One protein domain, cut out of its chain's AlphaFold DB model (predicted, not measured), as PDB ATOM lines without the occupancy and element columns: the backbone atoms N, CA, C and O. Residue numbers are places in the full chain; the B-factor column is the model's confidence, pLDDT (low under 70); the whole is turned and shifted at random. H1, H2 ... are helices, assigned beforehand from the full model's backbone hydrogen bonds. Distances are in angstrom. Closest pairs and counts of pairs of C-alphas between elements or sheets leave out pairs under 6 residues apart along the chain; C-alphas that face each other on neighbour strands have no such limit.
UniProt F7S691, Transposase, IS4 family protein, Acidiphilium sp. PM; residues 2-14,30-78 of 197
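Overview. This is residues 2 to 14 and 30 to 78 of the 197 residues of the protein "Transposase, IS4 family protein" of Acidiphilium sp. PM (UniProt F7S691). Two helices, H2 and H3, meet near their ends in a wide V, with Asp 54 and Gly 55 at the turn, and the short helix H1 sits inside the V near H2. Beyond H3, residues 72 to 78 turn back. The printed part has 62 residues with three named helices, H1, H2, H3 in chain order, and no named strand; the class is all helix. It is loose, with a radius of gyration of the C-alphas of 14.9 A, and a rod spanning 45 by 22 by 18 A.

Along the chain. Find C-alpha 2 at (36.794, 46.341, 124.294); from there H1 runs through residues 2 to 9. H2 holds residues 41 to 53, 18.3 A from first to last C-alpha, and begins at C-alpha 41, (33.502, 34.879, 128.657). H3, the longest, takes residues 56 to 71 over 22.8 A and ends at C-alpha 71, (29.248, 69.828, 123.353).

Arrangement. Look at Ile 4 and Val 44, the closest C-alphas of H1 and H2, 6.6 A apart. These helices only just touch, with 3 pairs of C-alphas within 8 A, and H2 does so with residues 44 to 48 alone. They run the same way at a steep tilt of 64 degrees. H2 and H3 are close but not clearly touching; their closest C-alphas, Phe 51 and Phe 57, are 6.4 A apart. Their lines are about perpendicular at 73 degrees, only just past steep. H1 and H3 are apart. In H1, H2 and H3 every O i to N i+4 pair is within hydrogen-bond range.

Size, cuts and confidence. The two C-alphas farthest apart, those of Arg 30 and Gly 73, stand 45.9 A from each other. Residues 15 to 29 are not printed, and C-alphas 14 and 30 are 10.1 A apart across this cut, which falls in the link from H1 to H2. The link from H2 to H3 is tight. The mean pLDDT of the printed part is 75.9; look for values under 70 at residues 7, 9 to 14, 30 to 34, 36 and 78.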
ATOM      1  N   GLU A   2      37.638  46.514 125.493       72.19
ATOM      2  CA  GLU A   2      36.794  46.341 124.294       72.19
ATOM      3  C   GLU A   2      35.637  45.343 124.423       72.19
ATOM      4  O   GLU A   2      34.509  45.673 124.077       72.19
ATOM      5  N   ALA A   3      35.858  44.165 125.015       72.81
ATOM      6  CA  ALA A   3      34.789  43.182 125.212       72.81
ATOM      7  C   ALA A   3      33.634  43.703 126.095       72.81
ATOM      8  O   ALA A   3      32.475  43.367 125.868       72.81
ATOM      9  N   ILE A   4      33.925  44.544 127.094       74.81
ATOM     10  CA  ILE A   4      32.905  45.144 127.969       74.81
ATOM     11  C   ILE A   4      32.121  46.206 127.195       74.81
ATOM     12  O   ILE A   4      30.894  46.230 127.278       74.81
ATOM     13  N   PHE A   5      32.803  47.043 126.410       74.44
ATOM     14  CA  PHE A   5      32.147  48.041 125.561       74.44
ATOM     15  C   PHE A   5      31.288  47.391 124.471       74.44
ATOM     16  O   PHE A   5      30.149  47.809 124.278       74.44
ATOM     17  N   TYR A   6      31.766  46.306 123.857       76.38
ATOM     18  CA  TYR A   6      31.003  45.480 122.921       76.38
ATOM     19  C   TYR A   6      29.721  44.912 123.554       76.38
ATOM     20  O   TYR A   6      28.653  44.938 122.943       76.38
ATOM     21  N   MET A   7      29.775  44.451 124.811       69.69
ATOM     22  CA  MET A   7      28.568  44.000 125.524       69.69
ATOM     23  C   MET A   7      27.580  45.135 125.834       69.69
ATOM     24  O   MET A   7      26.366  44.900 125.871       69.69
ATOM     25  N   LEU A   8      28.082  46.344 126.104       71.44
ATOM     26  CA  LEU A   8      27.244  47.516 126.363       71.44
ATOM     27  C   LEU A   8      26.569  48.026 125.083       71.44
ATOM     28  O   LEU A   8      25.398  48.393 125.137       71.44
ATOM     29  N   SER A   9      27.268  48.004 123.944       66.88
ATOM     30  CA  SER A   9      26.753  48.491 122.658       66.88
ATOM     31  C   SER A   9      25.776  47.521 121.990       66.88
ATOM     32  O   SER A   9      24.735  47.942 121.492       66.88
ATOM     33  N   THR A  10      26.051  46.213 122.037       66.94
ATOM     34  CA  THR A  10      25.172  45.172 121.460       66.94
ATOM     35  C   THR A  10      23.923  44.900 122.294       66.94
ATOM     36  O   THR A  10      23.055  44.126 121.885       66.94
ATOM     37  N   GLY A  11      23.812  45.547 123.460       56.31
ATOM     38  CA  GLY A  11      22.637  45.473 124.301       56.31
ATOM     39  C   GLY A  11      22.391  44.049 124.777       56.31
ATOM     40  O   GLY A  11      21.404  43.435 124.397       56.31
ATOM     41  N   CYS A  12      23.257  43.540 125.656       58.00
ATOM     42  CA  CYS A  12      22.850  42.580 126.678       58.00
ATOM     43  C   CYS A  12      21.896  41.456 126.186       58.00
ATOM     44  O   CYS A  12      20.832  41.243 126.776       58.00
ATOM     45  N   GLN A  13      22.250  40.724 125.120       45.75
ATOM     46  CA  GLN A  13      21.483  39.559 124.650       45.75
ATOM     47  C   GLN A  13      21.686  38.351 125.586       45.75
ATOM     48  O   GLN A  13      22.156  37.287 125.201       45.75
ATOM     49  N   TRP A  14      21.340  38.503 126.864       49.97
ATOM     50  CA  TRP A  14      21.591  37.494 127.900       49.97
ATOM     51  C   TRP A  14      20.608  36.321 127.866       49.97
ATOM     52  O   TRP A  14      20.850  35.310 128.522       49.97
ATOM     53  N   ARG A  30      26.157  27.008 126.295       41.19
ATOM     54  CA  ARG A  30      25.905  28.460 126.393       41.19
ATOM     55  C   ARG A  30      26.846  29.280 125.506       41.19
ATOM     56  O   ARG A  30      27.722  29.967 126.021       41.19
ATOM     57  N   ARG A  31      26.741  29.171 124.180       41.34
ATOM     58  CA  ARG A  31      27.688  29.857 123.300       41.34
ATOM     59  C   ARG A  31      27.264  31.314 123.217       41.34
ATOM     60  O   ARG A  31      26.482  31.715 122.359       41.34
ATOM     61  N   TRP A  32      27.725  32.077 124.205       60.16
ATOM     62  CA  TRP A  32      27.716  33.529 124.208       60.16
ATOM     63  C   TRP A  32      28.338  33.992 122.892       60.16
ATOM     64  O   TRP A  32      29.451  33.588 122.564       60.16
ATOM     65  N   GLN A  33      27.612  34.796 122.115       59.59
ATOM     66  CA  GLN A  33      28.074  35.325 120.825       59.59
ATOM     67  C   GLN A  33      29.063  36.477 121.038       59.59
ATOM     68  O   GLN A  33      28.923  37.551 120.468       59.59
ATOM     69  N   ILE A  34      30.045  36.271 121.911       65.31
ATOM     70  CA  ILE A  34      31.232  37.109 121.939       65.31
ATOM     71  C   ILE A  34      32.152  36.539 120.849       65.31
ATOM     72  O   ILE A  34      32.412  35.329 120.868       65.31
ATOM     73  N   PRO A  35      32.601  37.355 119.880       74.81
ATOM     74  CA  PRO A  35      33.584  36.927 118.893       74.81
ATOM     75  C   PRO A  35      34.789  36.253 119.557       74.81
ATOM     76  O   PRO A  35      35.214  36.652 120.642       74.81
ATOM     77  N   LYS A  36      35.338  35.218 118.912       68.81
ATOM     78  CA  LYS A  36      36.442  34.406 119.466       68.81
ATOM     79  C   LYS A  36      37.723  35.208 119.728       68.81
ATOM     80  O   LYS A  36      38.591  34.734 120.444       68.81
ATOM     81  N   GLU A  37      37.823  36.401 119.155       79.25
ATOM     82  CA  GLU A  37      38.939  37.338 119.312       79.25
ATOM     83  C   GLU A  37      39.003  37.967 120.712       79.25
ATOM     84  O   GLU A  37      40.019  38.542 121.096       79.25
ATOM     85  N   PHE A  38      37.932  37.858 121.502       74.75
ATOM     86  CA  PHE A  38      37.889  38.409 122.851       74.75
ATOM     87  C   PHE A  38      38.252  37.382 123.927       74.75
ATOM     88  O   PHE A  38      38.131  36.170 123.758       74.75
ATOM     89  N   ALA A  39      38.652  37.908 125.088       77.81
ATOM     90  CA  ALA A  39      38.962  37.127 126.279       77.81
ATOM     91  C   ALA A  39      37.824  36.156 126.665       77.81
ATOM     92  O   ALA A  39      36.651  36.434 126.387       77.81
ATOM     93  N   PRO A  40      38.144  35.058 127.382       78.56
ATOM     94  CA  PRO A  40      37.154  34.088 127.828       78.56
ATOM     95  C   PRO A  40      35.964  34.758 128.519       78.56
ATOM     96  O   PRO A  40      36.123  35.650 129.358       78.56
ATOM     97  N   PHE A  41      34.759  34.296 128.183       75.62
ATOM     98  CA  PHE A  41      33.502  34.879 128.657       75.62
ATOM     99  C   PHE A  41      33.447  35.055 130.184       75.62
ATOM    100  O   PHE A  41      32.962  36.073 130.677       75.62
ATOM    101  N   THR A  42      33.959  34.080 130.937       79.06
ATOM    102  CA  THR A  42      33.977  34.086 132.408       79.06
ATOM    103  C   THR A  42      34.714  35.300 132.966       79.06
ATOM    104  O   THR A  42      34.246  35.939 133.909       79.06
ATOM    105  N   THR A  43      35.822  35.669 132.332       82.31
ATOM    106  CA  THR A  43      36.628  36.830 132.695       82.31
ATOM    107  C   THR A  43      35.860  38.123 132.434       82.31
ATOM    108  O   THR A  43      35.729  38.956 133.332       82.31
ATOM    109  N   VAL A  44      35.277  38.274 131.239       81.44
ATOM    110  CA  VAL A  44      34.492  39.468 130.866       81.44
ATOM    111  C   VAL A  44      33.287  39.643 131.793       81.44
ATOM    112  O   VAL A  44      33.020  40.746 132.276       81.44
ATOM    113  N   GLN A  45      32.595  38.547 132.104       79.50
ATOM    114  CA  GLN A  45      31.471  38.535 133.032       79.50
ATOM    115  C   GLN A  45      31.890  38.951 134.451       79.50
ATOM    116  O   GLN A  45      31.194  39.748 135.086       79.50
ATOM    117  N   GLY A  46      33.024  38.447 134.946       81.81
ATOM    118  CA  GLY A  46      33.556  38.813 136.260       81.81
ATOM    119  C   GLY A  46      33.828  40.314 136.375       81.81
ATOM    120  O   GLY A  46      33.367  40.958 137.319       81.81
ATOM    121  N   TYR A  47      34.495  40.895 135.372       83.88
ATOM    122  CA  TYR A  47      34.728  42.341 135.318       83.88
ATOM    123  C   TYR A  47      33.431  43.144 135.206       83.88
ATOM    124  O   TYR A  47      33.289  44.155 135.890       83.88
ATOM    125  N   PHE A  48      32.468  42.683 134.406       82.00
ATOM    126  CA  PHE A  48      31.171  43.346 134.274       82.00
ATOM    127  C   PHE A  48      30.437  43.437 135.615       82.00
ATOM    128  O   PHE A  48      30.030  44.524 136.025       82.00
ATOM    129  N   TYR A  49      30.322  42.325 136.347       82.31
ATOM    130  CA  TYR A  49      29.677  42.341 137.661       82.31
ATOM    131  C   TYR A  49      30.442  43.176 138.684       82.31
ATOM    132  O   TYR A  49      29.812  43.856 139.497       82.31
ATOM    133  N   ARG A  50      31.777  43.165 138.627       85.56
ATOM    134  CA  ARG A  50      32.611  44.031 139.463       85.56
ATOM    135  C   ARG A  50      32.319  45.504 139.178       85.56
ATOM    136  O   ARG A  50      32.027  46.258 140.095       85.56
ATOM    137  N   PHE A  51      32.270  45.901 137.910       84.44
ATOM    138  CA  PHE A  51      31.984  47.283 137.515       84.44
ATOM    139  C   PHE A  51      30.564  47.726 137.872       84.44
ATOM    140  O   PHE A  51      30.380  48.877 138.274       84.44
ATOM    141  N   CYS A  52      29.582  46.820 137.789       82.12
ATOM    142  CA  CYS A  52      28.231  47.062 138.293       82.12
ATOM    143  C   CYS A  52      28.200  47.253 139.816       82.12
ATOM    144  O   CYS A  52      27.456  48.099 140.300       82.12
ATOM    145  N   ARG A  53      28.977  46.470 140.577       82.88
ATOM    146  CA  ARG A  53      29.017  46.560 142.046       82.88
ATOM    147  C   ARG A  53      29.749  47.813 142.525       82.88
ATOM    148  O   ARG A  53      29.299  48.448 143.472       82.88
ATOM    149  N   ASP A  54      30.825  48.183 141.843       87.44
ATOM    150  CA  ASP A  54      31.694  49.302 142.218       87.44
ATOM    151  C   ASP A  54      31.185  50.661 141.686       87.44
ATOM    152  O   ASP A  54      31.873  51.680 141.810       87.44
ATOM    153  N   GLY A  55      30.018  50.694 141.025       86.38
ATOM    154  CA  GLY A  55      29.433  51.913 140.447       86.38
ATOM    155  C   GLY A  55      30.296  52.540 139.347       86.38
ATOM    156  O   GLY A  55      30.272  53.750 139.126       86.38
ATOM    157  N   THR A  56      31.126  51.739 138.675       85.88
ATOM    158  CA  THR A  56      32.057  52.241 137.651       85.88
ATOM    159  C   THR A  56      31.294  52.742 136.428       85.88
ATOM    160  O   THR A  56      31.617  53.796 135.887       85.88
ATOM    161  N   PHE A  57      30.226  52.039 136.038       83.25
ATOM    162  CA  PHE A  57      29.361  52.479 134.945       83.25
ATOM    163  C   PHE A  57      28.644  53.793 135.256       83.25
ATOM    164  O   PHE A  57      28.524  54.626 134.364       83.25
ATOM    165  N   ASP A  58      28.244  54.019 136.508       83.25
ATOM    166  CA  ASP A  58      27.601  55.274 136.909       83.25
ATOM    167  C   ASP A  58      28.569  56.454 136.786       83.25
ATOM    168  O   ASP A  58      28.201  57.509 136.272       83.25
ATOM    169  N   ARG A  59      29.835  56.259 137.179       85.88
ATOM    170  CA  ARG A  59      30.897  57.266 137.027       85.88
ATOM    171  C   ARG A  59      31.190  57.581 135.561       85.88
ATOM    172  O   ARG A  59      31.266  58.752 135.201       85.88
ATOM    173  N   ILE A  60      31.317  56.555 134.720       87.94
ATOM    174  CA  ILE A  60      31.538  56.731 133.276       87.94
ATOM    175  C   ILE A  60      30.352  57.470 132.651       87.94
ATOM    176  O   ILE A  60      30.547  58.454 131.945       87.94
ATOM    177  N   ASN A  61      29.124  57.042 132.953       86.94
ATOM    178  CA  ASN A  61      27.917  57.678 132.442       86.94
ATOM    179  C   ASN A  61      27.828  59.144 132.882       86.94
ATOM    180  O   ASN A  61      27.541  60.011 132.065       86.94
ATOM    181  N   HIS A  62      28.152  59.445 134.143       84.00
ATOM    182  CA  HIS A  62      28.198  60.820 134.629       84.00
ATOM    183  C   HIS A  62      29.148  61.679 133.788       84.00
ATOM    184  O   HIS A  62      28.732  62.712 133.277       84.00
ATOM    185  N   VAL A  63      30.394  61.242 133.577       87.19
ATOM    186  CA  VAL A  63      31.372  61.998 132.772       87.19
ATOM    187  C   VAL A  63      30.898  62.180 131.328       87.19
ATOM    188  O   VAL A  63      30.948  63.295 130.812       87.19
ATOM    189  N   LEU A  64      30.375  61.125 130.697       86.88
ATOM    190  CA  LEU A  64      29.872  61.192 129.321       86.88
ATOM    191  C   LEU A  64      28.684  62.151 129.185       86.88
ATOM    192  O   LEU A  64      28.608  62.906 128.219       86.88
ATOM    193  N   VAL A  65      27.773  62.161 130.160       84.31
ATOM    194  CA  VAL A  65      26.651  63.105 130.185       84.31
ATOM    195  C   VAL A  65      27.156  64.540 130.324       84.31
ATOM    196  O   VAL A  65      26.666  65.411 129.611       84.31
ATOM    197  N   MET A  66      28.148  64.799 131.182       83.00
ATOM    198  CA  MET A  66      28.745  66.136 131.322       83.00
ATOM    199  C   MET A  66      29.358  66.607 129.994       83.00
ATOM    200  O   MET A  66      29.027  67.692 129.519       83.00
ATOM    201  N   GLN A  67      30.153  65.756 129.340       85.38
ATOM    202  CA  GLN A  67      30.782  66.064 128.050       85.38
ATOM    203  C   GLN A  67      29.751  66.299 126.939       85.38
ATOM    204  O   GLN A  67      29.818  67.295 126.220       85.38
ATOM    205  N   ALA A  68      28.735  65.438 126.834       86.25
ATOM    206  CA  ALA A  68      27.662  65.599 125.853       86.25
ATOM    207  C   ALA A  68      26.872  66.909 126.048       86.25
ATOM    208  O   ALA A  68      26.289  67.444 125.101       86.25
ATOM    209  N   ARG A  69      26.833  67.451 127.271       80.94
ATOM    210  CA  ARG A  69      26.191  68.740 127.556       80.94
ATOM    211  C   ARG A  69      27.050  69.921 127.167       80.94
ATOM    212  O   ARG A  69      26.505  70.855 126.587       80.94
ATOM    213  N   GLU A  70      28.341  69.861 127.461       85.38
ATOM    214  CA  GLU A  70      29.302  70.886 127.053       85.38
ATOM    215  C   GLU A  70      29.340  71.000 125.526       85.38
ATOM    216  O   GLU A  70      29.209  72.100 124.993       85.38
ATOM    217  N   MET A  71      29.359  69.865 124.818       81.50
ATOM    218  CA  MET A  71      29.248  69.828 123.353       81.50
ATOM    219  C   MET A  71      27.933  70.422 122.835       81.50
ATOM    220  O   MET A  71      27.894  71.032 121.772       81.50
ATOM    221  N   ALA A  72      26.847  70.273 123.593       83.44
ATOM    222  CA  ALA A  72      25.557  70.881 123.279       83.44
ATOM    223  C   ALA A  72      25.441  72.350 123.744       83.44
ATOM    224  O   ALA A  72      24.338  72.901 123.721       83.44
ATOM    225  N   GLY A  73      26.532  72.973 124.208       82.06
ATOM    226  CA  GLY A  73      26.568  74.367 124.664       82.06
ATOM    227  C   GLY A  73      25.822  74.624 125.978       82.06
ATOM    228  O   GLY A  73      25.330  75.729 126.207       82.06
ATOM    229  N   ARG A  74      25.672  73.605 126.833       78.25
ATOM    230  CA  ARG A  74      24.931  73.682 128.104       78.25
ATOM    231  C   ARG A  74      25.868  73.568 129.304       78.25
ATOM    232  O   ARG A  74      26.942  72.987 129.216       78.25
ATOM    233  N   GLN A  75      25.418  74.071 130.457       75.94
ATOM    234  CA  GLN A  75      26.119  73.869 131.726       75.94
ATOM    235  C   GLN A  75      26.196  72.374 132.041       75.94
ATOM    236  O   GLN A  75      25.204  71.663 131.868       75.94
ATOM    237  N   ALA A  76      27.351  71.916 132.520       74.56
ATOM    238  CA  ALA A  76      27.603  70.505 132.763       74.56
ATOM    239  C   ALA A  76      26.673  69.920 133.854       74.56
ATOM    240  O   ALA A  76      26.108  68.848 133.674       74.56
ATOM    241  N   SER A  77      26.389  70.659 134.935       70.88
ATOM    242  CA  SER A  77      25.455  70.207 135.978       70.88
ATOM    243  C   SER A  77      23.983  70.260 135.526       70.88
ATOM    244  O   SER A  77      23.554  71.295 135.005       70.88
ATOM    245  N   PRO A  78      23.170  69.217 135.794       68.69
ATOM    246  CA  PRO A  78      21.735  69.231 135.526       68.69
ATOM    247  C   PRO A  78      20.975  70.237 136.378       68.69
ATOM    248  O   PRO A  78      21.250  70.396 137.565       68.69
TER     249      PRO A  78